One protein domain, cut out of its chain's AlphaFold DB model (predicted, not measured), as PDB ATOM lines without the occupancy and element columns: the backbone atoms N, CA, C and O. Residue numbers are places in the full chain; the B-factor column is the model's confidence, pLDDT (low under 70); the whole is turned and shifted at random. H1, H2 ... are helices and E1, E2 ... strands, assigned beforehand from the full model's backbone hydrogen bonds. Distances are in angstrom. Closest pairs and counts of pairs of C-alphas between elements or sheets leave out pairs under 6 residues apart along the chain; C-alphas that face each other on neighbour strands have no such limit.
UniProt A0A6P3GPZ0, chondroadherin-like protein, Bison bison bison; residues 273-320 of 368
ATOM      1  N   PHE A 273       5.151  35.269 -24.218       97.75
ATOM      2  CA  PHE A 273       5.062  36.601 -24.828       97.75
ATOM      3  C   PHE A 273       3.615  37.066 -25.067       97.75
ATOM      4  O   PHE A 273       2.821  36.374 -25.717       97.75
ATOM      5  N   HIS A 274       3.303  38.272 -24.590       96.88
ATOM      6  CA  HIS A 274       2.078  39.004 -24.880       96.88
ATOM      7  C   HIS A 274       2.289  39.834 -26.148       96.88
ATOM      8  O   HIS A 274       2.960  40.861 -26.140       96.88
ATOM      9  N   CYS A 275       1.777  39.350 -27.276       96.62
ATOM     10  CA  CYS A 275       1.921  40.014 -28.563       96.62
ATOM     11  C   CYS A 275       0.915  41.156 -28.686       96.62
ATOM     12  O   CYS A 275      -0.203  40.962 -29.149       96.62
ATOM     13  N   ASP A 276       1.336  42.344 -28.277       94.88
ATOM     14  CA  ASP A 276       0.575  43.586 -28.320       94.88
ATOM     15  C   ASP A 276       1.462  44.750 -28.814       94.88
ATOM     16  O   ASP A 276       2.528  44.556 -29.404       94.88
ATOM     17  N   CYS A 277       1.049  45.992 -28.564       93.88
ATOM     18  CA  CYS A 277       1.844  47.154 -28.951       93.88
ATOM     19  C   CYS A 277       3.083  47.390 -28.076       93.88
ATOM     20  O   CYS A 277       3.998  48.076 -28.534       93.88
ATOM     21  N   GLN A 278       3.164  46.804 -26.875       93.62
ATOM     22  CA  GLN A 278       4.361  46.857 -26.031       93.62
ATOM     23  C   GLN A 278       5.470  45.954 -26.581       93.62
ATOM     24  O   GLN A 278       6.638  46.335 -26.553       93.62
ATOM     25  N   LEU A 279       5.121  44.800 -27.163       95.56
ATOM     26  CA  LEU A 279       6.088  43.885 -27.791       95.56
ATOM     27  C   LEU A 279       6.517  44.313 -29.212       95.56
ATOM     28  O   LEU A 279       7.413  43.723 -29.826       95.56
ATOM     29  N   LEU A 280       5.903  45.360 -29.765       93.94
ATOM     30  CA  LEU A 280       6.173  45.851 -31.117       93.94
ATOM     31  C   LEU A 280       7.659  46.164 -31.411       93.94
ATOM     32  O   LEU A 280       8.115  45.848 -32.518       93.94
ATOM     33  N   PRO A 281       8.451  46.761 -30.494       93.44
ATOM     34  CA  PRO A 281       9.881  46.976 -30.717       93.44
ATOM     35  C   PRO A 281      10.646  45.668 -30.953       93.44
ATOM     36  O   PRO A 281      11.460  45.603 -31.877       93.44
ATOM     37  N   LEU A 282      10.338  44.615 -30.188       94.50
ATOM     38  CA  LEU A 282      10.940  43.293 -30.368       94.50
ATOM     39  C   LEU A 282      10.549  42.685 -31.712       94.50
ATOM     40  O   LEU A 282      11.417  42.206 -32.438       94.50
ATOM     41  N   HIS A 283       9.264  42.737 -32.079       94.31
ATOM     42  CA  HIS A 283       8.800  42.260 -33.384       94.31
ATOM     43  C   HIS A 283       9.581  42.919 -34.531       94.31
ATOM     44  O   HIS A 283      10.078  42.231 -35.425       94.31
ATOM     45  N   ARG A 284       9.750  44.248 -34.480       93.12
ATOM     46  CA  ARG A 284      10.509  45.011 -35.487       93.12
ATOM     47  C   ARG A 284      11.976  44.604 -35.535       93.12
ATOM     48  O   ARG A 284      12.523  44.462 -36.627       93.12
ATOM     49  N   TRP A 285      12.597  44.408 -34.376       92.50
ATOM     50  CA  TRP A 285      13.977  43.945 -34.285       92.50
ATOM     51  C   TRP A 285      14.130  42.548 -34.906       92.50
ATOM     52  O   TRP A 285      14.906  42.383 -35.842       92.50
ATOM     53  N   LEU A 286      13.298  41.578 -34.506       93.12
ATOM     54  CA  LEU A 286      13.296  40.214 -35.052       93.12
ATOM     55  C   LEU A 286      13.046  40.170 -36.567       93.12
ATOM     56  O   LEU A 286      13.613  39.323 -37.269       93.12
ATOM     57  N   ALA A 287      12.195  41.061 -37.081       91.31
ATOM     58  CA  ALA A 287      11.920  41.183 -38.509       91.31
ATOM     59  C   ALA A 287      13.160  41.616 -39.311       91.31
ATOM     60  O   ALA A 287      13.324  41.167 -40.443       91.31
ATOM     61  N   GLY A 288      14.035  42.438 -38.721       89.00
ATOM     62  CA  GLY A 288      15.295  42.876 -39.329       89.00
ATOM     63  C   GLY A 288      16.426  41.847 -39.266       89.00
ATOM     64  O   GLY A 288      17.380  41.953 -40.031       89.00
ATOM     65  N   LEU A 289      16.331  40.841 -38.391       87.00
ATOM     66  CA  LEU A 289      17.356  39.804 -38.269       87.00
ATOM     67  C   LEU A 289      17.225  38.740 -39.358       87.00
ATOM     68  O   LEU A 289      16.122  38.284 -39.668       87.00
ATOM     69  N   ASN A 290      18.358  38.228 -39.833       87.88
ATOM     70  CA  ASN A 290      18.405  37.031 -40.673       87.88
ATOM     71  C   ASN A 290      18.621  35.746 -39.845       87.88
ATOM     72  O   ASN A 290      19.374  34.860 -40.234       87.88
ATOM     73  N   LEU A 291      17.979  35.659 -38.675       85.12
ATOM     74  CA  LEU A 291      18.103  34.534 -37.746       85.12
ATOM     75  C   LEU A 291      16.765  33.814 -37.558       85.12
ATOM     76  O   LEU A 291      15.687  34.425 -37.588       85.12
ATOM     77  N   ARG A 292      16.831  32.496 -37.330       83.88
ATOM     78  CA  ARG A 292      15.681  31.692 -36.901       83.88
ATOM     79  C   ARG A 292      15.562  31.775 -35.384       83.88
ATOM     80  O   ARG A 292      16.228  31.041 -34.670       83.88
ATOM     81  N   VAL A 293      14.691  32.661 -34.914       88.81
ATOM     82  CA  VAL A 293      14.462  32.874 -33.480       88.81
ATOM     83  C   VAL A 293      13.206  32.138 -33.034       88.81
ATOM     84  O   VAL A 293      12.120  32.343 -33.587       88.81
ATOM     85  N   GLY A 294      13.351  31.282 -32.024       88.56
ATOM     86  CA  GLY A 294      12.228  30.650 -31.345       88.56
ATOM     87  C   GLY A 294      11.545  31.648 -30.416       88.56
ATOM     88  O   GLY A 294      11.879  31.705 -29.248       88.56
ATOM     89  N   ALA A 295      10.605  32.443 -30.918       95.38
ATOM     90  CA  ALA A 295       9.764  33.320 -30.101       95.38
ATOM     91  C   ALA A 295       8.317  33.171 -30.562       95.38
ATOM     92  O   ALA A 295       8.028  33.415 -31.737       95.38
ATOM     93  N   THR A 296       7.414  32.771 -29.670       96.75
ATOM     94  CA  THR A 296       6.000  32.521 -29.985       96.75
ATOM     95  C   THR A 296       5.089  33.331 -29.083       96.75
ATOM     96  O   THR A 296       5.347  33.429 -27.888       96.75
ATOM     97  N   CYS A 297       4.005  33.860 -29.638       97.56
ATOM     98  CA  CYS A 297       2.979  34.544 -28.866       97.56
ATOM     99  C   CYS A 297       2.230  33.535 -27.986       97.56
ATOM    100  O   CYS A 297       1.722  32.526 -28.481       97.56
ATOM    101  N   ALA A 298       2.125  33.810 -26.689       97.75
ATOM    102  CA  ALA A 298       1.225  33.088 -25.793       97.75
ATOM    103  C   ALA A 298      -0.175  33.715 -25.795       97.75
ATOM    104  O   ALA A 298      -1.183  33.010 -25.741       97.75
ATOM    105  N   THR A 299      -0.230  35.040 -25.907       95.94
ATOM    106  CA  THR A 299      -1.451  35.849 -25.969       95.94
ATOM    107  C   THR A 299      -1.268  36.968 -27.005       95.94
ATOM    108  O   THR A 299      -0.124  37.284 -27.335       95.94
ATOM    109  N   PRO A 300      -2.345  37.561 -27.553       95.69
ATOM    110  CA  PRO A 300      -3.760  37.194 -27.410       95.69
ATOM    111  C   PRO A 300      -4.112  35.860 -28.108       95.69
ATOM    112  O   PRO A 300      -3.300  35.336 -28.874       95.69
ATOM    113  N   PRO A 301      -5.322  35.297 -27.890       95.12
ATOM    114  CA  PRO A 301      -5.753  34.042 -28.521       95.12
ATOM    115  C   PRO A 301      -5.649  34.036 -30.051       95.12
ATOM    116  O   PRO A 301      -5.323  33.006 -30.632       95.12
ATOM    117  N   SER A 302      -5.854  35.188 -30.698       94.25
ATOM    118  CA  SER A 302      -5.764  35.348 -32.156       94.25
ATOM    119  C   SER A 302      -4.365  35.101 -32.731       94.25
ATOM    120  O   SER A 302      -4.249  34.748 -33.902       94.25
ATOM    121  N   ALA A 303      -3.309  35.256 -31.925       95.25
ATOM    122  CA  ALA A 303      -1.926  35.002 -32.331       95.25
ATOM    123  C   ALA A 303      -1.251  33.868 -31.558       95.25
ATOM    124  O   ALA A 303      -0.077  33.586 -31.796       95.25
ATOM    125  N   ARG A 304      -1.962  33.195 -30.650       96.50
ATOM    126  CA  ARG A 304      -1.390  32.138 -29.815       96.50
ATOM    127  C   ARG A 304      -0.701  31.063 -30.666       96.50
ATOM    128  O   ARG A 304      -1.270  30.551 -31.624       96.50
ATOM    129  N   GLY A 305       0.540  30.733 -30.314       95.50
ATOM    130  CA  GLY A 305       1.380  29.761 -31.021       95.50
ATOM    131  C   GLY A 305       2.045  30.290 -32.298       95.50
ATOM    132  O   GLY A 305       2.981  29.664 -32.796       95.50
ATOM    133  N   GLN A 306       1.637  31.454 -32.813       95.19
ATOM    134  CA  GLN A 306       2.320  32.079 -33.943       95.19
ATOM    135  C   GLN A 306       3.691  32.594 -33.513       95.19
ATOM    136  O   GLN A 306       3.882  33.064 -32.389       95.19
ATOM    137  N   ARG A 307       4.668  32.542 -34.424       95.31
ATOM    138  CA  ARG A 307       5.978  33.152 -34.175       95.31
ATOM    139  C   ARG A 307       5.824  34.669 -34.101       95.31
ATOM    140  O   ARG A 307       5.216  35.247 -34.996       95.31
ATOM    141  N   VAL A 308       6.453  35.320 -33.124       95.44
ATOM    142  CA  VAL A 308       6.407  36.787 -32.943       95.44
ATOM    143  C   VAL A 308       6.803  37.513 -34.233       95.44
ATOM    144  O   VAL A 308       6.162  38.481 -34.630       95.44
ATOM    145  N   LYS A 309       7.810  37.004 -34.952       93.06
ATOM    146  CA  LYS A 309       8.244  37.539 -36.255       93.06
ATOM    147  C   LYS A 309       7.171  37.438 -37.355       93.06
ATOM    148  O   LYS A 309       7.157  38.270 -38.253       93.06
ATOM    149  N   ALA A 310       6.293  36.437 -37.293       91.31
ATOM    150  CA  ALA A 310       5.256  36.166 -38.294       91.31
ATOM    151  C   ALA A 310       3.871  36.733 -37.923       91.31
ATOM    152  O   ALA A 310       3.039  36.903 -38.808       91.31
ATOM    153  N   ALA A 311       3.625  37.065 -36.652       91.69
ATOM    154  CA  ALA A 311       2.344  37.564 -36.138       91.69
ATOM    155  C   ALA A 311       2.052  39.038 -36.516       91.69
ATOM    156  O   ALA A 311       1.569  39.818 -35.699       91.69
ATOM    157  N   ALA A 312       2.356  39.443 -37.755       88.62
ATOM    158  CA  ALA A 312       2.286  40.831 -38.217       88.62
ATOM    159  C   ALA A 312       0.892  41.457 -38.052       88.62
ATOM    160  O   ALA A 312       0.796  42.620 -37.675       88.62
ATOM    161  N   ALA A 313      -0.178  40.682 -38.265       89.88
ATOM    162  CA  ALA A 313      -1.560  41.162 -38.193       89.88
ATOM    163  C   ALA A 313      -1.908  41.817 -36.844       89.88
ATOM    164  O   ALA A 313      -2.588  42.840 -36.823       89.88
ATOM    165  N   VAL A 314      -1.399  41.282 -35.728       92.44
ATOM    166  CA  VAL A 314      -1.645  41.864 -34.397       92.44
ATOM    167  C   VAL A 314      -0.956  43.217 -34.249       92.44
ATOM    168  O   VAL A 314      -1.535  44.171 -33.738       92.44
ATOM    169  N   PHE A 315       0.265  43.322 -34.767       92.25
ATOM    170  CA  PHE A 315       1.061  44.542 -34.710       92.25
ATOM    171  C   PHE A 315       0.578  45.623 -35.688       92.25
ATOM    172  O   PHE A 315       0.861  46.801 -35.483       92.25
ATOM    173  N   GLU A 316      -0.142  45.267 -36.756       88.38
ATOM    174  CA  GLU A 316      -0.689  46.239 -37.713       88.38
ATOM    175  C   GLU A 316      -1.768  47.143 -37.121       88.38
ATOM    176  O   GLU A 316      -1.877  48.296 -37.537       88.38
ATOM    177  N   ALA A 317      -2.494  46.656 -36.113       87.12
ATOM    178  CA  ALA A 317      -3.474  47.439 -35.369       87.12
ATOM    179  C   ALA A 317      -2.835  48.478 -34.424       87.12
ATOM    180  O   ALA A 317      -3.542  49.318 -33.869       87.12
ATOM    181  N   CYS A 318      -1.510  48.451 -34.229       91.00
ATOM    182  CA  CYS A 318      -0.842  49.353 -33.298       91.00
ATOM    183  C   CYS A 318      -0.712  50.790 -33.829       91.00
ATOM    184  O   CYS A 318      -0.391  51.009 -35.008       91.00
ATOM    185  N   PRO A 319      -0.876  51.800 -32.953       85.31
ATOM    186  CA  PRO A 319      -0.749  53.200 -33.333       85.31
ATOM    187  C   PRO A 319       0.641  53.497 -33.922       85.31
ATOM    188  O   PRO A 319       1.672  53.023 -33.444       85.31
ATOM    189  N   GLY A 320       0.677  54.271 -35.012       74.06
ATOM    190  CA  GLY A 320       1.914  54.652 -35.713       74.06
ATOM    191  C   GLY A 320       2.429  53.654 -36.766       74.06
ATOM    192  O   GLY A 320       3.372  53.980 -37.492       74.06
TER     193      GLY A 320
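This is residues 273 to 320 of the 368 residues of the protein "chondroadherin-like protein" of Bison bison bison (UniProt A0A6P3GPZ0). This domain has little regular structure: a mostly looped chain puts two short helices, H1 and H2, on one side and the short strand E1 on the other. Residues 273 to 274 pair parallel beside E1, and the unnamed stretch 300 to 311 leads from E1 back to H2. The printed part has 48 residues with H1, E1 and H2 in that order, 17 residues in named elements, mostly helix. It is compact, with a radius of gyration of the C-alphas of 9.8 A, spanning 25 by 25 by 14 A.

Find C-alpha 280 at (6.173, 45.851, -31.117); from there H1, residues 280 to 288, runs 12.6 A. E1 is residues 297 to 299. H2, residues 312 to 316, ends at C-alpha 316, (-0.689, 46.239, -37.713).

H1 and H2 are close but not clearly touching; their closest C-alphas, Leu 280 and Phe 315, are 6.4 A apart. E1 pairs with no named strand and is apart from H1 and H2. In H1 and H2 every O i to N i+4 pair is within hydrogen-bond range.

Look at Arg 292 and Pro 319, whose C-alphas are farthest apart, 27.3 A. The printed part has no cut; the link E1 to H2 is long, and no printed residue is under 70 in pLDDT.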